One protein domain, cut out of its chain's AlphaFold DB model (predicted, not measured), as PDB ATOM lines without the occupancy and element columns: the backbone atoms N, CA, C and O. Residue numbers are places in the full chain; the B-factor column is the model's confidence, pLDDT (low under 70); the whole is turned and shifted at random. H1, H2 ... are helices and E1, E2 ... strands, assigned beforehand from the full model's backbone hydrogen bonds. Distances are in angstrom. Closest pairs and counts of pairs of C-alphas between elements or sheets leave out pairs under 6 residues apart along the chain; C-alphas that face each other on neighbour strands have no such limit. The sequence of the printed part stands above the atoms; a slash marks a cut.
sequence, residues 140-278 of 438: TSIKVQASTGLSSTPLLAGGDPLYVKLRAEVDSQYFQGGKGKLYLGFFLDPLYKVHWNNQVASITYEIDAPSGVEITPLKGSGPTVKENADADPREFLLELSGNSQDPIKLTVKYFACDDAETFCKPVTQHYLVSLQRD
ATOM      1  N   THR A 140      20.276 -34.710  37.529       93.88
ATOM      2  CA  THR A 140      21.211 -34.134  36.560       93.88
ATOM      3  C   THR A 140      21.049 -32.620  36.540       93.88
ATOM      4  O   THR A 140      19.950 -32.116  36.329       93.88
ATOM      5  N   SER A 141      22.155 -31.895  36.730       94.75
ATOM      6  CA  SER A 141      22.166 -30.430  36.670       94.75
ATOM      7  C   SER A 141      21.748 -29.926  35.297       94.75
ATOM      8  O   SER A 141      22.183 -30.458  34.270       94.75
ATOM      9  N   ILE A 142      20.936 -28.875  35.298       96.31
ATOM     10  CA  ILE A 142      20.524 -28.153  34.095       96.31
ATOM     11  C   ILE A 142      21.026 -26.714  34.137       96.31
ATOM     12  O   ILE A 142      21.419 -26.222  35.197       96.31
ATOM     13  N   LYS A 143      21.084 -26.067  32.973       95.25
ATOM     14  CA  LYS A 143      21.641 -24.718  32.853       95.25
ATOM     15  C   LYS A 143      20.750 -23.706  33.567       95.25
ATOM     16  O   LYS A 143      19.544 -23.648  33.330       95.25
ATOM     17  N   VAL A 144      21.376 -22.878  34.395       94.75
ATOM     18  CA  VAL A 144      20.738 -21.765  35.101       94.75
ATOM     19  C   VAL A 144      21.498 -20.489  34.781       94.75
ATOM     20  O   VAL A 144      22.727 -20.466  34.825       94.75
ATOM     21  N   GLN A 145      20.762 -19.425  34.487       91.56
ATOM     22  CA  GLN A 145      21.296 -18.078  34.342       91.56
ATOM     23  C   GLN A 145      20.527 -17.146  35.271       91.56
ATOM     24  O   GLN A 145      19.299 -17.184  35.314       91.56
ATOM     25  N   ALA A 146      21.244 -16.312  36.015       87.81
ATOM     26  CA  ALA A 146      20.630 -15.225  36.761       87.81
ATOM     27  C   ALA A 146      20.376 -14.037  35.816       87.81
ATOM     28  O   ALA A 146      21.197 -13.749  34.944       87.81
ATOM     29  N   SER A 147      19.233 -13.371  35.972       78.25
ATOM     30  CA  SER A 147      18.740 -12.341  35.054       78.25
ATOM     31  C   SER A 147      18.273 -11.098  35.812       78.25
ATOM     32  O   SER A 147      17.670 -11.195  36.883       78.25
ATOM     33  N   THR A 148      18.495  -9.917  35.231       64.50
ATOM     34  CA  THR A 148      17.791  -8.690  35.625       64.50
ATOM     35  C   THR A 148      16.477  -8.594  34.856       64.50
ATOM     36  O   THR A 148      16.481  -8.420  33.638       64.50
ATOM     37  N   GLY A 149      15.346  -8.698  35.557       60.41
ATOM     38  CA  GLY A 149      14.024  -8.467  34.963       60.41
ATOM     39  C   GLY A 149      13.593  -9.501  33.917       60.41
ATOM     40  O   GLY A 149      12.898  -9.143  32.973       60.41
ATOM     41  N   LEU A 150      14.010 -10.768  34.061       58.03
ATOM     42  CA  LEU A 150      13.641 -11.893  33.178       58.03
ATOM     43  C   LEU A 150      14.066 -11.733  31.704       58.03
ATOM     44  O   LEU A 150      13.597 -12.471  30.838       58.03
ATOM     45  N   SER A 151      14.980 -10.803  31.417       51.75
ATOM     46  CA  SER A 151      15.654 -10.673  30.124       51.75
ATOM     47  C   SER A 151      16.836 -11.641  30.026       51.75
ATOM     48  O   SER A 151      17.498 -11.933  31.020       51.75
ATOM     49  N   SER A 152      17.172 -12.106  28.825       52.44
ATOM     50  CA  SER A 152      18.393 -12.891  28.564       52.44
ATOM     51  C   SER A 152      19.689 -12.077  28.705       52.44
ATOM     52  O   SER A 152      20.781 -12.606  28.507       52.44
ATOM     53  N   THR A 153      19.587 -10.789  29.046       48.16
ATOM     54  CA  THR A 153      20.743  -9.924  29.287       48.16
ATOM     55  C   THR A 153      21.379 -10.269  30.644       48.16
ATOM     56  O   THR A 153      20.662 -10.297  31.649       48.16
ATOM     57  N   PRO A 154      22.699 -10.534  30.707       53.09
ATOM     58  CA  PRO A 154      23.401 -10.806  31.960       53.09
ATOM     59  C   PRO A 154      23.237  -9.670  32.975       53.09
ATOM     60  O   PRO A 154      23.132  -8.507  32.587       53.09
ATOM     61  N   LEU A 155      23.275 -10.007  34.270       56.56
ATOM     62  CA  LEU A 155      23.306  -9.028  35.360       56.56
ATOM     63  C   LEU A 155      24.390  -7.972  35.105       56.56
ATOM     64  O   LEU A 155      25.582  -8.283  35.091       56.56
ATOM     65  N   LEU A 156      23.959  -6.727  34.902       46.62
ATOM     66  CA  LEU A 156      24.846  -5.571  34.885       46.62
ATOM     67  C   LEU A 156      25.327  -5.287  36.313       46.62
ATOM     68  O   LEU A 156      24.563  -5.392  37.275       46.62
ATOM     69  N   ALA A 157      26.601  -4.917  36.439       47.00
ATOM     70  CA  ALA A 157      27.188  -4.478  37.698       47.00
ATOM     71  C   ALA A 157      26.401  -3.272  38.245       47.00
ATOM     72  O   ALA A 157      26.287  -2.252  37.565       47.00
ATOM     73  N   GLY A 158      25.831  -3.404  39.449       53.62
ATOM     74  CA  GLY A 158      25.066  -2.337  40.116       53.62
ATOM     75  C   GLY A 158      23.744  -2.759  40.770       53.62
ATOM     76  O   GLY A 158      23.148  -1.947  41.471       53.62
ATOM     77  N   GLY A 159      23.282  -3.998  40.565       67.69
ATOM     78  CA  GLY A 159      22.135  -4.571  41.286       67.69
ATOM     79  C   GLY A 159      22.498  -5.176  42.650       67.69
ATOM     80  O   GLY A 159      23.674  -5.270  43.007       67.69
ATOM     81  N   ASP A 160      21.486  -5.623  43.402       73.81
ATOM     82  CA  ASP A 160      21.708  -6.404  44.624       73.81
ATOM     83  C   ASP A 160      22.527  -7.676  44.324       73.81
ATOM     84  O   ASP A 160      22.270  -8.347  43.317       73.81
ATOM     85  N   PRO A 161      23.476  -8.057  45.200       84.50
ATOM     86  CA  PRO A 161      24.206  -9.308  45.062       84.50
ATOM     87  C   PRO A 161      23.292 -10.536  44.997       84.50
ATOM     88  O   PRO A 161      22.185 -10.554  45.548       84.50
ATOM     89  N   LEU A 162      23.794 -11.620  44.398       87.81
ATOM     90  CA  LEU A 162      23.096 -12.903  44.406       87.81
ATOM     91  C   LEU A 162      23.255 -13.616  45.759       87.81
ATOM     92  O   LEU A 162      23.932 -14.635  45.867       87.81
ATOM     93  N   TYR A 163      22.627 -13.059  46.801       90.94
ATOM     94  CA  TYR A 163      22.675 -13.593  48.169       90.94
ATOM     95  C   TYR A 163      22.177 -15.036  48.253       90.94
ATOM     96  O   TYR A 163      22.715 -15.839  49.009       90.94
ATOM     97  N   VAL A 164      21.148 -15.355  47.470       92.62
ATOM     98  CA  VAL A 164      20.625 -16.705  47.282       92.62
ATOM     99  C   VAL A 164      20.972 -17.140  45.868       92.62
ATOM    100  O   VAL A 164      20.816 -16.358  44.936       92.62
ATOM    101  N   LYS A 165      21.429 -18.381  45.708       93.44
ATOM    102  CA  LYS A 165      21.752 -18.999  44.424       93.44
ATOM    103  C   LYS A 165      20.858 -20.192  44.159       93.44
ATOM    104  O   LYS A 165      20.717 -21.080  45.003       93.44
ATOM    105  N   LEU A 166      20.297 -20.223  42.954       95.44
ATOM    106  CA  LEU A 166      19.535 -21.360  42.469       95.44
ATOM    107  C   LEU A 166      20.464 -22.469  41.975       95.44
ATOM    108  O   LEU A 166      21.348 -22.257  41.147       95.44
ATOM    109  N   ARG A 167      20.165 -23.691  42.400       95.25
ATOM    110  CA  ARG A 167      20.596 -24.918  41.742       95.25
ATOM    111  C   ARG A 167      19.367 -25.661  41.238       95.25
ATOM    112  O   ARG A 167      18.537 -26.085  42.041       95.25
ATOM    113  N   ALA A 168      19.283 -25.845  39.925       96.81
ATOM    114  CA  ALA A 168      18.210 -26.595  39.287       96.81
ATOM    115  C   ALA A 168      18.734 -27.926  38.737       96.81
ATOM    116  O   ALA A 168      19.793 -27.988  38.106       96.81
ATOM    117  N   GLU A 169      17.990 -28.999  38.980       96.69
ATOM    118  CA  GLU A 169      18.307 -30.328  38.462       96.69
ATOM    119  C   GLU A 169      17.035 -31.046  38.036       96.69
ATOM    120  O   GLU A 169      15.984 -30.853  38.638       96.69
ATOM    121  N   VAL A 170      17.137 -31.921  37.044       96.50
ATOM    122  CA  VAL A 170      16.035 -32.798  36.630       96.50
ATOM    123  C   VAL A 170      16.391 -34.249  36.884       96.50
ATOM    124  O   VAL A 170      17.573 -34.603  36.943       96.50
ATOM    125  N   ASP A 171      15.382 -35.100  37.024       93.62
ATOM    126  CA  ASP A 171      15.589 -36.546  37.019       93.62
ATOM    127  C   ASP A 171      16.422 -36.955  35.790       93.62
ATOM    128  O   ASP A 171      16.185 -36.482  34.679       93.62
ATOM    129  N   SER A 172      17.412 -37.832  35.958       89.38
ATOM    130  CA  SER A 172      18.247 -38.281  34.835       89.38
ATOM    131  C   SER A 172      17.443 -38.933  33.699       89.38
ATOM    132  O   SER A 172      17.889 -38.900  32.553       89.38
ATOM    133  N   GLN A 173      16.274 -39.515  33.992       88.69
ATOM    134  CA  GLN A 173      15.376 -40.116  33.001       88.69
ATOM    135  C   GLN A 173      14.600 -39.075  32.178       88.69
ATOM    136  O   GLN A 173      14.131 -39.398  31.087       88.69
ATOM    137  N   TYR A 174      14.527 -37.818  32.636       94.19
ATOM    138  CA  TYR A 174      13.842 -36.736  31.927       94.19
ATOM    139  C   TYR A 174      14.331 -36.598  30.477       94.19
ATOM    140  O   TYR A 174      13.527 -36.505  29.556       94.19
ATOM    141  N   PHE A 175      15.642 -36.696  30.243       91.94
ATOM    142  CA  PHE A 175      16.223 -36.565  28.900       91.94
ATOM    143  C   PHE A 175      15.885 -37.716  27.937       91.94
ATOM    144  O   PHE A 175      16.253 -37.647  26.769       91.94
ATOM    145  N   GLN A 176      15.229 -38.778  28.409       89.44
ATOM    146  CA  GLN A 176      14.796 -39.906  27.579       89.44
ATOM    147  C   GLN A 176      13.305 -39.826  27.235       89.44
ATOM    148  O   GLN A 176      12.921 -40.217  26.138       89.44
ATOM    149  N   GLY A 177      12.475 -39.338  28.163       86.19
ATOM    150  CA  GLY A 177      11.013 -39.375  28.035       86.19
ATOM    151  C   GLY A 177      10.304 -38.029  28.174       86.19
ATOM    152  O   GLY A 177       9.080 -37.995  28.133       86.19
ATOM    153  N   GLY A 178      11.032 -36.931  28.395       92.00
ATOM    154  CA  GLY A 178      10.460 -35.596  28.591       92.00
ATOM    155  C   GLY A 178       9.594 -35.464  29.846       92.00
ATOM    156  O   GLY A 178       8.837 -34.509  29.958       92.00
ATOM    157  N   LYS A 179       9.662 -36.415  30.783       95.25
ATOM    158  CA  LYS A 179       8.897 -36.414  32.034       95.25
ATOM    159  C   LYS A 179       9.788 -36.820  33.198       95.25
ATOM    160  O   LYS A 179      10.601 -37.733  33.065       95.25
ATOM    161  N   GLY A 180       9.640 -36.154  34.333       95.00
ATOM    162  CA  GLY A 180      10.394 -36.457  35.542       95.00
ATOM    163  C   GLY A 180      10.145 -35.435  36.642       95.00
ATOM    164  O   GLY A 180       9.189 -34.667  36.592       95.00
ATOM    165  N   LYS A 181      11.027 -35.420  37.641       96.69
ATOM    166  CA  LYS A 181      11.016 -34.388  38.678       96.69
ATOM    167  C   LYS A 181      11.960 -33.249  38.322       96.69
ATOM    168  O   LYS A 181      13.066 -33.499  37.845       96.69
ATOM    169  N   LEU A 182      11.545 -32.028  38.633       97.75
ATOM    170  CA  LEU A 182      12.391 -30.843  38.674       97.75
ATOM    171  C   LEU A 182      12.687 -30.514  40.137       97.75
ATOM    172  O   LEU A 182      11.784 -30.276  40.933       97.75
ATOM    173  N   TYR A 183      13.961 -30.506  40.495       97.69
ATOM    174  CA  TYR A 183      14.433 -30.016  41.776       97.69
ATOM    175  C   TYR A 183      14.864 -28.556  41.639       97.69
ATOM    176  O   TYR A 183      15.655 -28.225  40.752       97.69
ATOM    177  N   LEU A 184      14.417 -27.718  42.574       97.81
ATOM    178  CA  LEU A 184      14.896 -26.351  42.767       97.81
ATOM    179  C   LEU A 184      15.451 -26.216  44.183       97.81
ATOM    180  O   LEU A 184      14.752 -26.471  45.160       97.81
ATOM    181  N   GLY A 185      16.713 -25.819  44.294       96.44
ATOM    182  CA  GLY A 185      17.375 -25.603  45.575       96.44
ATOM    183  C   GLY A 185      17.922 -24.199  45.658       96.44
ATOM    184  O   GLY A 185      18.701 -23.789  44.800       96.44
ATOM    185  N   PHE A 186      17.530 -23.487  46.702       96.50
ATOM    186  CA  PHE A 186      17.952 -22.127  46.980       96.50
ATOM    187  C   PHE A 186      18.952 -22.140  48.128       96.50
ATOM    188  O   PHE A 186      18.616 -22.498  49.259       96.50
ATOM    189  N   PHE A 187      20.191 -21.772  47.820       94.88
ATOM    190  CA  PHE A 187      21.314 -21.804  48.749       94.88
ATOM    191  C   PHE A 187      21.766 -20.381  49.040       94.88
ATOM    192  O   PHE A 187      22.028 -19.629  48.106       94.88
ATOM    193  N   LEU A 188      21.894 -20.021  50.313       93.19
ATOM    194  CA  LEU A 188      22.565 -18.781  50.694       93.19
ATOM    195  C   LEU A 188      24.045 -18.891  50.326       93.19
ATOM    196  O   LEU A 188      24.703 -19.858  50.720       93.19
ATOM    197  N   ASP A 189      24.565 -17.929  49.568       90.94
ATOM    198  CA  ASP A 189      25.970 -17.932  49.180       90.94
ATOM    199  C   ASP A 189      26.843 -17.519  50.382       90.94
ATOM    200  O   ASP A 189      26.731 -16.386  50.874       90.94
ATOM    201  N   PRO A 190      27.753 -18.397  50.851       88.81
ATOM    202  CA  PRO A 190      28.616 -18.105  51.991       88.81
ATOM    203  C   PRO A 190      29.511 -16.872  51.816       88.81
ATOM    204  O   PRO A 190      30.047 -16.377  52.808       88.81
ATOM    205  N   LEU A 191      29.720 -16.381  50.587       88.44
ATOM    206  CA  LEU A 191      30.500 -15.168  50.333       88.44
ATOM    207  C   LEU A 191      29.889 -13.913  50.958       88.44
ATOM    208  O   LEU A 191      30.638 -13.030  51.375       88.44
ATOM    209  N   TYR A 192      28.560 -13.839  51.036       89.69
ATOM    210  CA  TYR A 192      27.865 -12.637  51.496       89.69
ATOM    211  C   TYR A 192      27.498 -12.666  52.978       89.69
ATOM    212  O   TYR A 192      27.016 -11.655  53.471       89.69
ATOM    213  N   LYS A 193      27.752 -13.783  53.681       89.81
ATOM    214  CA  LYS A 193      27.504 -13.933  55.130       89.81
ATOM    215  C   LYS A 193      26.087 -13.520  55.534       89.81
ATOM    216  O   LYS A 193      25.878 -12.691  56.410       89.81
ATOM    217  N   VAL A 194      25.124 -14.079  54.818       92.06
ATOM    218  CA  VAL A 194      23.702 -13.865  55.065       92.06
ATOM    219  C   VAL A 194      23.059 -15.123  55.630       92.06
ATOM    220  O   VAL A 194      23.517 -16.242  55.373       92.06
ATOM    221  N   HIS A 195      21.945 -14.932  56.324       94.12
ATOM    222  CA  HIS A 195      21.103 -15.987  56.866       94.12
ATOM    223  C   HIS A 195      19.629 -15.766  56.513       94.12
ATOM    224  O   HIS A 195      19.211 -14.691  56.073       94.12
ATOM    225  N   TRP A 196      18.829 -16.809  56.723       94.44
ATOM    226  CA  TRP A 196      17.379 -16.709  56.712       94.44
ATOM    227  C   TRP A 196      16.904 -16.155  58.042       94.44
ATOM    228  O   TRP A 196      17.178 -16.750  59.080       94.44
ATOM    229  N   ASN A 197      16.159 -15.054  58.013       93.12
ATOM    230  CA  ASN A 197      15.381 -14.625  59.164       93.12
ATOM    231  C   ASN A 197      14.010 -15.320  59.104       93.12
ATOM    232  O   ASN A 197      13.191 -15.022  58.238       93.12
ATOM    233  N   ASN A 198      13.757 -16.262  60.012       93.12
ATOM    234  CA  ASN A 198      12.518 -17.046  60.035       93.12
ATOM    235  C   ASN A 198      11.356 -16.314  60.723       93.12
ATOM    236  O   ASN A 198      10.247 -16.840  60.788       93.12
ATOM    237  N   GLN A 199      11.596 -15.103  61.235       91.56
ATOM    238  CA  GLN A 199      10.571 -14.238  61.821       91.56
ATOM    239  C   GLN A 199       9.875 -13.359  60.768       91.56
ATOM    240  O   GLN A 199       8.866 -12.722  61.069       91.56
ATOM    241  N   VAL A 200      10.398 -13.318  59.537       92.06
ATOM    242  CA  VAL A 200       9.788 -12.625  58.393       92.06
ATOM    243  C   VAL A 200       9.211 -13.626  57.389       92.06
ATOM    244  O   VAL A 200       9.271 -14.840  57.582       92.06
ATOM    245  N   ALA A 201       8.606 -13.118  56.310       91.56
ATOM    246  CA  ALA A 201       8.047 -13.969  55.266       91.56
ATOM    247  C   ALA A 201       9.123 -14.889  54.661       91.56
ATOM    248  O   ALA A 201      10.212 -14.439  54.295       91.56
ATOM    249  N   SER A 202       8.787 -16.177  54.542       93.00
ATOM    250  CA  SER A 202       9.671 -17.187  53.956       93.00
ATOM    251  C   SER A 202       9.919 -16.917  52.471       93.00
ATOM    252  O   SER A 202       9.165 -16.199  51.812       93.00
ATOM    253  N   ILE A 203      10.976 -17.527  51.931       96.25
ATOM    254  CA  ILE A 203      11.252 -17.495  50.495       96.25
ATOM    255  C   ILE A 203      10.043 -18.010  49.712       96.25
ATOM    256  O   ILE A 203       9.478 -19.053  50.033       96.25
ATOM    257  N   THR A 204       9.686 -17.315  48.642       97.88
ATOM    258  CA  THR A 204       8.670 -17.768  47.691       97.88
ATOM    259  C   THR A 204       9.250 -17.822  46.295       97.88
ATOM    260  O   THR A 204      10.073 -16.974  45.937       97.88
ATOM    261  N   TYR A 205       8.782 -18.772  45.495       97.88
ATOM    262  CA  TYR A 205       9.066 -18.813  44.071       97.88
ATOM    263  C   TYR A 205       7.778 -18.842  43.249       97.88
ATOM    264  O   TYR A 205       6.764 -19.399  43.674       97.88
ATOM    265  N   GLU A 206       7.861 -18.276  42.052       98.25
ATOM    266  CA  GLU A 206       6.829 -18.287  41.020       98.25
ATOM    267  C   GLU A 206       7.475 -18.662  39.683       98.25
ATOM    268  O   GLU A 206       8.540 -18.148  39.328       98.25
ATOM    269  N   ILE A 207       6.839 -19.580  38.963       98.25
ATOM    270  CA  ILE A 207       7.295 -20.134  37.692       98.25
ATOM    271  C   ILE A 207       6.351 -19.678  36.586       98.25
ATOM    272  O   ILE A 207       5.148 -19.924  36.645       98.25
ATOM    273  N   ASP A 208       6.935 -19.083  35.554       97.44
ATOM    274  CA  ASP A 208       6.324 -18.894  34.245       97.44
ATOM    275  C   ASP A 208       6.926 -19.946  33.297       97.44
ATOM    276  O   ASP A 208       8.106 -19.893  32.924       97.44
ATOM    277  N   ALA A 209       6.135 -20.988  33.026       97.12
ATOM    278  CA  ALA A 209       6.543 -22.130  32.220       97.12
ATOM    279  C   ALA A 209       6.355 -21.818  30.723       97.12
ATOM    280  O   ALA A 209       5.293 -21.334  30.330       97.12
ATOM    281  N   PRO A 210       7.354 -22.105  29.869       96.81
ATOM    282  CA  PRO A 210       7.246 -21.853  28.440       96.81
ATOM    283  C   PRO A 210       6.250 -22.821  27.789       96.81
ATOM    284  O   PRO A 210       5.951 -23.895  28.317       96.81
ATOM    285  N   SER A 211       5.772 -22.474  26.594       96.50
ATOM    286  CA  SER A 211       4.897 -23.356  25.819       96.50
ATOM    287  C   SER A 211       5.534 -24.733  25.607       96.50
ATOM    288  O   SER A 211       6.721 -24.842  25.299       96.50
ATOM    289  N   GLY A 212       4.731 -25.789  25.772       94.75
ATOM    290  CA  GLY A 212       5.188 -27.176  25.655       94.75
ATOM    291  C   GLY A 212       5.855 -27.742  26.913       94.75
ATOM    292  O   GLY A 212       6.309 -28.884  26.876       94.75
ATOM    293  N   VAL A 213       5.902 -26.983  28.014       97.62
ATOM    294  CA  VAL A 213       6.390 -27.438  29.321       97.62
ATOM    295  C   VAL A 213       5.289 -27.286  30.365       97.62
ATOM    296  O   VAL A 213       4.702 -26.221  30.529       97.62
ATOM    297  N   GLU A 214       5.047 -28.351  31.117       97.88
ATOM    298  CA  GLU A 214       4.127 -28.378  32.248       97.88
ATOM    299  C   GLU A 214       4.922 -28.592  33.536       97.88
ATOM    300  O   GLU A 214       5.716 -29.531  33.646       97.88
ATOM    301  N   ILE A 215       4.711 -27.715  34.519       98.19
ATOM    302  CA  ILE A 215       5.353 -27.787  35.834       98.19
ATOM    303  C   ILE A 215       4.286 -27.681  36.912       98.19
ATOM    304  O   ILE A 215       3.423 -26.808  36.856       98.19
ATOM    305  N   THR A 216       4.341 -28.559  37.913       97.50
ATOM    306  CA  THR A 216       3.418 -28.511  39.055       97.50
ATOM    307  C   THR A 216       4.163 -28.740  40.372       97.50
ATOM    308  O   THR A 216       4.856 -29.751  40.498       97.50
ATOM    309  N   PRO A 217       4.000 -27.867  41.383       98.12
ATOM    310  CA  PRO A 217       3.235 -26.612  41.366       98.12
ATOM    311  C   PRO A 217       3.999 -25.454  40.691       98.12
ATOM    312  O   PRO A 217       5.220 -25.412  40.725       98.12
ATOM    313  N   LEU A 218       3.294 -24.462  40.136       97.88
ATOM    314  CA  LEU A 218       3.927 -23.259  39.557       97.88
ATOM    315  C   LEU A 218       4.407 -22.243  40.606       97.88
ATOM    316  O   LEU A 218       5.121 -21.301  40.284       97.88
ATOM    317  N   LYS A 219       4.007 -22.405  41.866       98.12
ATOM    318  CA  LYS A 219       4.406 -21.529  42.969       98.12
ATOM    319  C   LYS A 219       4.639 -22.337  44.233       98.12
ATOM    320  O   LYS A 219       3.978 -23.353  44.449       98.12
ATOM    321  N   GLY A 220       5.520 -21.850  45.094       96.94
ATOM    322  CA  GLY A 220       5.770 -22.467  46.390       96.94
ATOM    323  C   GLY A 220       6.405 -21.507  47.382       96.94
ATOM    324  O   GLY A 220       6.896 -20.440  47.016       96.94
ATOM    325  N   SER A 221       6.369 -21.900  48.652       97.06
ATOM    326  CA  SER A 221       6.929 -21.155  49.777       97.06
ATOM    327  C   SER A 221       7.807 -22.072  50.612       97.06
ATOM    328  O   SER A 221       7.483 -23.247  50.781       97.06
ATOM    329  N   GLY A 222       8.899 -21.533  51.150       93.31
ATOM    330  CA  GLY A 222       9.777 -22.244  52.069       93.31
ATOM    331  C   GLY A 222       9.040 -22.683  53.340       93.31
ATOM    332  O   GLY A 222       7.988 -22.127  53.674       93.31
ATOM    333  N   PRO A 223       9.579 -23.687  54.051       92.88
ATOM    334  CA  PRO A 223       8.958 -24.216  55.255       92.88
ATOM    335  C   PRO A 223       8.982 -23.187  56.388       92.88
ATOM    336  O   PRO A 223       9.869 -22.333  56.451       92.88
ATOM    337  N   THR A 224       8.038 -23.318  57.317       91.31
ATOM    338  CA  THR A 224       8.086 -22.621  58.604       91.31
ATOM    339  C   THR A 224       9.125 -23.288  59.499       91.31
ATOM    340  O   THR A 224       9.104 -24.507  59.677       91.31
ATOM    341  N   VAL A 225      10.018 -22.490  60.077       93.44
ATOM    342  CA  VAL A 225      11.109 -22.941  60.950       93.44
ATOM    343  C   VAL A 225      10.926 -22.315  62.330       93.44
ATOM    344  O   VAL A 225      10.457 -21.184  62.428       93.44
ATOM    345  N   LYS A 226      11.222 -23.065  63.399       90.94
ATOM    346  CA  LYS A 226      10.981 -22.606  64.780       90.94
ATOM    347  C   LYS A 226      12.076 -21.666  65.276       90.94
ATOM    348  O   LYS A 226      11.822 -20.784  66.084       90.94
ATOM    349  N   GLU A 227      13.295 -21.906  64.830       92.69
ATOM    350  CA  GLU A 227      14.490 -21.149  65.143       92.69
ATOM    351  C   GLU A 227      14.408 -19.772  64.489       92.69
ATOM    352  O   GLU A 227      14.007 -19.674  63.336       92.69
ATOM    353  N   ASN A 228      14.829 -18.715  65.189       92.25
ATOM    354  CA  ASN A 228      14.737 -17.344  64.665       92.25
ATOM    355  C   ASN A 228      15.535 -17.145  63.368       92.25
ATOM    356  O   ASN A 228      15.129 -16.352  62.520       92.25
ATOM    357  N   ALA A 229      16.649 -17.863  63.213       92.88
ATOM    358  CA  ALA A 229      17.481 -17.802  62.025       92.88
ATOM    359  C   ALA A 229      18.188 -19.131  61.739       92.88
ATOM    360  O   ALA A 229      18.568 -19.861  62.657       92.88
ATOM    361  N   ASP A 230      18.411 -19.407  60.456       94.12
ATOM    362  CA  ASP A 230      19.187 -20.552  59.975       94.12
ATOM    363  C   ASP A 230      19.876 -20.245  58.635       94.12
ATOM    364  O   ASP A 230      19.659 -19.198  58.024       94.12
ATOM    365  N   ALA A 231      20.730 -21.157  58.179       92.81
ATOM    366  CA  ALA A 231      21.409 -21.075  56.887       92.81
ATOM    367  C   ALA A 231      21.209 -22.338  56.027       92.81
ATOM    368  O   ALA A 231      22.060 -22.664  55.191       92.81
ATOM    369  N   ASP A 232      20.118 -23.075  56.243       93.88
ATOM    370  CA  ASP A 232      19.826 -24.297  55.501       93.88
ATOM    371  C   ASP A 232      19.231 -24.002  54.117       93.88
ATOM    372  O   ASP A 232      18.532 -23.004  53.918       93.88
ATOM    373  N   PRO A 233      19.505 -24.847  53.109       94.75
ATOM    374  CA  PRO A 233      18.944 -24.649  51.784       94.75
ATOM    375  C   PRO A 233      17.424 -24.804  51.792       94.75
ATOM    376  O   PRO A 233      16.864 -25.635  52.507       94.75
ATOM    377  N   ARG A 234      16.750 -24.033  50.937       96.38
ATOM    378  CA  ARG A 234      15.303 -24.151  50.721       96.38
ATOM    379  C   ARG A 234      15.084 -24.953  49.452       96.38
ATOM    380  O   ARG A 234      15.476 -24.530  48.368       96.38
ATOM    381  N   GLU A 235      14.547 -26.155  49.615       96.81
ATOM    382  CA  GLU A 235      14.520 -27.179  48.574       96.81
ATOM    383  C   GLU A 235      13.086 -27.517  48.183       96.81
ATOM    384  O   GLU A 235      12.222 -27.699  49.039       96.81
ATOM    385  N   PHE A 236      12.851 -27.643  46.883       97.75
ATOM    386  CA  PHE A 236      11.543 -27.922  46.313       97.75
ATOM    387  C   PHE A 236      11.656 -29.003  45.250       97.75
ATOM    388  O   PHE A 236      12.605 -29.025  44.465       97.75
ATOM    389  N   LEU A 237      10.665 -29.890  45.221       97.56
ATOM    390  CA  LEU A 237      10.537 -30.931  44.212       97.56
ATOM    391  C   LEU A 237       9.206 -30.750  43.489       97.56
ATOM    392  O   LEU A 237       8.152 -30.728  44.119       97.56
ATOM    393  N   LEU A 238       9.281 -30.615  42.174       98.00
ATOM    394  CA  LEU A 238       8.165 -30.326  41.291       98.00
ATOM    395  C   LEU A 238       8.017 -31.455  40.270       98.00
ATOM    396  O   LEU A 238       8.994 -32.125  39.925       98.00
ATOM    397  N   GLU A 239       6.804 -31.654  39.770       97.75
ATOM    398  CA  GLU A 239       6.571 -32.430  38.553       97.75
ATOM    399  C   GLU A 239       6.984 -31.609  37.334       97.75
ATOM    400  O   GLU A 239       6.737 -30.402  37.291       97.75
ATOM    401  N   LEU A 240       7.583 -32.273  36.349       97.94
ATOM    402  CA  LEU A 240       7.969 -31.696  35.068       97.94
ATOM    403  C   LEU A 240       7.574 -32.652  33.935       97.94
ATOM    404  O   LEU A 240       7.986 -33.816  33.926       97.94
ATOM    405  N   SER A 241       6.836 -32.144  32.952       97.38
ATOM    406  CA  SER A 241       6.570 -32.810  31.673       97.38
ATOM    407  C   SER A 241       6.767 -31.862  30.495       97.38
ATOM    408  O   SER A 241       6.611 -30.651  30.611       97.38
ATOM    409  N   GLY A 242       7.112 -32.428  29.342       96.19
ATOM    410  CA  GLY A 242       7.362 -31.676  28.122       96.19
ATOM    411  C   GLY A 242       8.778 -31.106  28.041       96.19
ATOM    412  O   GLY A 242       9.653 -31.406  28.856       96.19
ATOM    413  N   ASN A 243       9.031 -30.323  26.998       95.00
ATOM    414  CA  ASN A 243      10.330 -29.720  26.722       95.00
ATOM    415  C   ASN A 243      10.143 -28.441  25.899       95.00
ATOM    416  O   ASN A 243       9.189 -28.329  25.134       95.00
ATOM    417  N   SER A 244      11.075 -27.503  26.025       94.50
ATOM    418  CA  SER A 244      11.094 -26.277  25.234       94.50
ATOM    419  C   SER A 244      12.528 -25.799  25.016       94.50
ATOM    420  O   SER A 244      13.426 -26.096  25.807       94.50
ATOM    421  N   GLN A 245      12.742 -25.071  23.918       93.62
ATOM    422  CA  GLN A 245      13.982 -24.319  23.705       93.62
ATOM    423  C   GLN A 245      14.000 -23.033  24.535       93.62
ATOM    424  O   GLN A 245      15.075 -22.567  24.915       93.62
ATOM    425  N   ASP A 246      12.821 -22.492  24.844       95.69
ATOM    426  CA  ASP A 246      12.689 -21.316  25.686       95.69
ATOM    427  C   ASP A 246      12.941 -21.683  27.154       95.69
ATOM    428  O   ASP A 246      12.543 -22.759  27.616       95.69
ATOM    429  N   PRO A 247      13.620 -20.813  27.919       96.88
ATOM    430  CA  PRO A 247      13.895 -21.077  29.320       96.88
ATOM    431  C   PRO A 247      12.633 -20.937  30.177       96.88
ATOM    432  O   PRO A 247      11.784 -20.078  29.944       96.88
ATOM    433  N   ILE A 248      12.576 -21.723  31.250       97.44
ATOM    434  CA  ILE A 248      11.644 -21.505  32.354       97.44
ATOM    435  C   ILE A 248      12.051 -20.226  33.076       97.44
ATOM    436  O   ILE A 248      13.206 -20.063  33.481       97.44
ATOM    437  N   LYS A 249      11.088 -19.328  33.251       97.50
ATOM    438  CA  LYS A 249      11.260 -18.068  33.965       97.50
ATOM    439  C   LYS A 249      10.879 -18.274  35.421       97.50
ATOM    440  O   LYS A 249       9.746 -18.624  35.733       97.50
ATOM    441  N   LEU A 250      11.831 -18.064  36.318       97.00
ATOM    442  CA  LEU A 250      11.640 -18.238  37.752       97.00
ATOM    443  C   LEU A 250      11.843 -16.900  38.455       97.00
ATOM    444  O   LEU A 250      12.916 -16.306  38.358       97.00
ATOM    445  N   THR A 251      10.832 -16.452  39.189       96.56
ATOM    446  CA  THR A 251      10.917 -15.287  40.074       96.56
ATOM    447  C   THR A 251      10.980 -15.762  41.513       96.56
ATOM    448  O   THR A 251      10.186 -16.599  41.931       96.56
ATOM    449  N   VAL A 252      11.925 -15.226  42.274       95.88
ATOM    450  CA  VAL A 252      12.185 -15.610  43.660       95.88
ATOM    451  C   VAL A 252      12.143 -14.358  44.515       95.88
ATOM    452  O   VAL A 252      12.825 -13.382  44.212       95.88
ATOM    453  N   LYS A 253      11.357 -14.386  45.587       95.50
ATOM    454  CA  LYS A 253      11.256 -13.291  46.559       95.50
ATOM    455  C   LYS A 253      11.641 -13.819  47.926       95.50
ATOM    456  O   LYS A 253      11.175 -14.885  48.322       95.50
ATOM    457  N   TYR A 254      12.503 -13.099  48.629       95.19
ATOM    458  CA  TYR A 254      12.988 -13.491  49.949       95.19
ATOM    459  C   TYR A 254      13.543 -12.283  50.706       95.19
ATOM    460  O   TYR A 254      13.671 -11.199  50.143       95.19
ATOM    461  N   PHE A 255      13.896 -12.472  51.974       93.31
ATOM    462  CA  PHE A 255      14.631 -11.485  52.759       93.31
ATOM    463  C   PHE A 255      16.085 -11.925  52.921       93.31
ATOM    464  O   PHE A 255      16.348 -13.053  53.334       93.31
ATOM    465  N   ALA A 256      17.022 -11.042  52.575       91.31
ATOM    466  CA  ALA A 256      18.446 -11.227  52.828       91.31
ATOM    467  C   ALA A 256      18.818 -10.458  54.094       91.31
ATOM    468  O   ALA A 256      18.660  -9.232  54.124       91.31
ATOM    469  N   CYS A 257      19.300 -11.164  55.116       92.44
ATOM    470  CA  CYS A 257      19.670 -10.571  56.397       92.44
ATOM    471  C   CYS A 257      21.120 -10.948  56.705       92.44
ATOM    472  O   CYS A 257      21.505 -12.105  56.554       92.44
ATOM    473  N   ASP A 258      21.945  -9.954  57.014       91.38
ATOM    474  CA  ASP A 258      23.383 -10.139  57.239       91.38
ATOM    475  C   ASP A 258      23.664 -10.693  58.635       91.38
ATOM    476  O   ASP A 258      22.967 -10.372  59.593       91.38
ATOM    477  N   ASP A 259      24.710 -11.508  58.754       83.31
ATOM    478  CA  ASP A 259      25.102 -12.172  59.999       83.31
ATOM    479  C   ASP A 259      25.520 -11.190  61.108       83.31
ATOM    480  O   ASP A 259      25.487 -11.558  62.280       83.31
ATOM    481  N   ALA A 260      25.909  -9.953  60.774       83.81
ATOM    482  CA  ALA A 260      26.144  -8.902  61.767       83.81
ATOM    483  C   ALA A 260      24.864  -8.122  62.132       83.81
ATOM    484  O   ALA A 260      24.947  -7.111  62.825       83.81
ATOM    485  N   GLU A 261      23.701  -8.577  61.653       82.56
ATOM    486  CA  GLU A 261      22.370  -8.002  61.894       82.56
ATOM    487  C   GLU A 261      22.271  -6.518  61.504       82.56
ATOM    488  O   GLU A 261      21.452  -5.757  62.017       82.56
ATOM    489  N   THR A 262      23.107  -6.094  60.552       85.88
ATOM    490  CA  THR A 262      23.177  -4.698  60.101       85.88
ATOM    491  C   THR A 262      22.070  -4.337  59.116       85.88
ATOM    492  O   THR A 262      21.669  -3.177  59.024       85.88
ATOM    493  N   PHE A 263      21.557  -5.322  58.378       90.25
ATOM    494  CA  PHE A 263      20.423  -5.152  57.482       90.25
ATOM    495  C   PHE A 263      19.603  -6.434  57.374       90.25
ATOM    496  O   PHE A 263      20.113  -7.541  57.536       90.25
ATOM    497  N   CYS A 264      18.330  -6.263  57.025       92.50
ATOM    498  CA  CYS A 264      17.423  -7.332  56.631       92.50
ATOM    499  C   CYS A 264      16.461  -6.738  55.599       92.50
ATOM    500  O   CYS A 264      15.588  -5.942  55.944       92.50
ATOM    501  N   LYS A 265      16.692  -7.024  54.311       91.81
ATOM    502  CA  LYS A 265      16.003  -6.350  53.197       91.81
ATOM    503  C   LYS A 265      15.286  -7.342  52.280       91.81
ATOM    504  O   LYS A 265      15.810  -8.438  52.068       91.81
ATOM    505  N   PRO A 266      14.119  -6.976  51.719       93.00
ATOM    506  CA  PRO A 266      13.469  -7.784  50.701       93.00
ATOM    507  C   PRO A 266      14.290  -7.746  49.409       93.00
ATOM    508  O   PRO A 266      14.726  -6.684  48.970       93.00
ATOM    509  N   VAL A 267      14.472  -8.906  48.789       92.00
ATOM    510  CA  VAL A 267      15.181  -9.079  47.522       92.00
ATOM    511  C   VAL A 267      14.284  -9.860  46.571       92.00
ATOM    512  O   VAL A 267      13.672 -10.863  46.944       92.00
ATOM    513  N   THR A 268      14.210  -9.395  45.326       92.75
ATOM    514  CA  THR A 268      13.586 -10.130  44.222       92.75
ATOM    515  C   THR A 268      14.659 -10.494  43.211       92.75
ATOM    516  O   THR A 268      15.407  -9.633  42.756       92.75
ATOM    517  N   GLN A 269      14.733 -11.772  42.865       91.00
ATOM    518  CA  GLN A 269      15.669 -12.303  41.886       91.00
ATOM    519  C   GLN A 269      14.933 -13.044  40.787       91.00
ATOM    520  O   GLN A 269      13.880 -13.644  41.012       91.00
ATOM    521  N   HIS A 270      15.538 -13.048  39.606       92.81
ATOM    522  CA  HIS A 270      15.013 -13.746  38.452       92.81
ATOM    523  C   HIS A 270      16.051 -14.709  37.892       92.81
ATOM    524  O   HIS A 270      17.238 -14.388  37.796       92.81
ATOM    525  N   TYR A 271      15.584 -15.885  37.491       94.56
ATOM    526  CA  TYR A 271      16.398 -16.918  36.872       94.56
ATOM    527  C   TYR A 271      15.757 -17.391  35.576       94.56
ATOM    528  O   TYR A 271      14.538 -17.526  35.475       94.56
ATOM    529  N   LEU A 272      16.609 -17.680  34.602       95.75
ATOM    530  CA  LEU A 272      16.271 -18.404  33.389       95.75
ATOM    531  C   LEU A 272      16.838 -19.815  33.523       95.75
ATOM    532  O   LEU A 272      18.050 -20.002  33.663       95.75
ATOM    533  N   VAL A 273      15.957 -20.811  33.519       97.12
ATOM    534  CA  VAL A 273      16.310 -22.221  33.687       97.12
ATOM    535  C   VAL A 273      16.055 -22.941  32.371       97.12
ATOM    536  O   VAL A 273      14.911 -23.138  31.967       97.12
ATOM    537  N   SER A 274      17.120 -23.327  31.674       97.00
ATOM    538  CA  SER A 274      17.006 -24.048  30.403       97.00
ATOM    539  C   SER A 274      17.008 -25.551  30.661       97.00
ATOM    540  O   SER A 274      17.881 -26.048  31.371       97.00
ATOM    541  N   LEU A 275      16.109 -26.300  30.016       96.44
ATOM    542  CA  LEU A 275      16.011 -27.770  30.103       96.44
ATOM    543  C   LEU A 275      17.122 -28.481  29.301       96.44
ATOM    544  O   LEU A 275      16.921 -29.479  28.616       96.44
ATOM    545  N   GLN A 276      18.338 -27.951  29.397       95.31
ATOM    546  CA  GLN A 276      19.556 -28.476  28.805       95.31
ATOM    547  C   GLN A 276      20.501 -28.887  29.921       95.31
ATOM    548  O   GLN A 276      20.692 -28.147  30.888       95.31
ATOM    549  N   ARG A 277      21.144 -30.045  29.763       94.44
ATOM    550  CA  ARG A 277      22.155 -30.510  30.707       94.44
ATOM    551  C   ARG A 277      23.259 -29.464  30.873       94.44
ATOM    552  O   ARG A 277      23.850 -29.006  29.893       94.44
ATOM    553  N   ASP A 278      23.582 -29.166  32.122       93.00
ATOM    554  CA  ASP A 278      24.780 -28.426  32.480       93.00
ATOM    555  C   ASP A 278      25.936 -29.417  32.684       93.00
ATOM    556  O   ASP A 278      25.921 -30.262  33.586       93.00
TER     557      ASP A 278
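What this domain is: This is residues 140 to 278 of the 438 residues of an uncharacterized protein of Planctomycetaceae bacterium (UniProt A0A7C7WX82). Two walls of strands stand partly face to face as a flattened, nearly closed sandwich: E1, E5, E7, E9 and E10 make one wall, E2, E3, E6 and E8 the other. At one side E6 runs on into E7, and at the other E1 and E2 meet only at a point. The one short helix, H1, sits at one end of the long axis, and the tip of the E9 and E10 hairpin, with E4 beside it, at the other end. The printed part has 139 residues, with ten named strands and one named helix, H1, which comes between E2 and E3 along the chain; the strands form one branched, strongly twisted sheet whose neighbour pairs, leaving aside E1 with E2, are antiparallel, and the class is mostly strand. It is compact, with a radius of gyration of the C-alphas of 15.3 A and spans of 48 by 35 by 21 A.

How they stand to each other: E1, residues 140 to 147, and E10, residues 264 to 277, are antiparallel neighbours at 131 degrees, with N 145 and O 272 at 2.9 A, within hydrogen-bond range. E1 meets E2, residues 164 to 171, only at a point, where C-alphas 141 and 169 face each other at 4.3 A. H1, residues 174 to 177, only grazes the sheet; it is too short for an O i to N i+4 pair, and its one O i to N i+3 pair is within range. E3, residues 179 to 188, has E2 on one side, antiparallel, with N 167 and O 185 at 2.8 A, and E8, residues 234 to 242, on the other side, antiparallel, with N 182 and O 238 at 2.9 A. E6, residues 213 to 216, is the antiparallel neighbour of E8 on the side away from E3, with N 214 and O 241 at 2.8 A. E6 runs on into E7, residues 219 to 221, across a break of 2 residues, at 35 degrees. E7 is the antiparallel neighbour of E5, residues 204 to 208, with N 205 and O 220 at 2.9 A. On the other side of E5 is E9, residues 248 to 258, antiparallel at 162 degrees, with N 206 and O 251 at 2.9 A. E4, residues 194 to 197, lies on the same side of E9 as E5, with N 195 and O 257 at 2.9 A. E9 and E10 form a hairpin at 147 degrees, with N 252 and O 269 at 2.8 A. E3 and E10 are apart, and so are E8 and E10.

Where its parts are: E1 begins with C-alpha 140 at (21.211, -34.134, 36.560) and is 22.0 A long. E2 is 22.9 A, H1 5.5 A and E3 29.1 A from first to last C-alpha. E4 measures 9.3 A, E5 13.7 A, E6 10.2 A and E7 7.3 A. E8 is 25.1 A long and ends with C-alpha 242 at (7.362, -31.676, 28.122). E9, 29.8 A, bends by 52 degrees at residue 255. E10, 35.1 A, bends by 65 degrees at residue 274 and ends with C-alpha 277 at (22.155, -30.510, 30.707).

The domain as a whole: The two C-alphas farthest apart, those of Gly 177 and Thr 262, are 48.8 A apart. The printed part has no cut. The links E1 to E2, 16 residues, and E7 to E8, 12 residues, are long; in the latter, residues 229 to 230 pair antiparallel with residues 196 to 197 of E4. Mean pLDDT of the printed part is 90.4, and residues 148 to 159 are under 70.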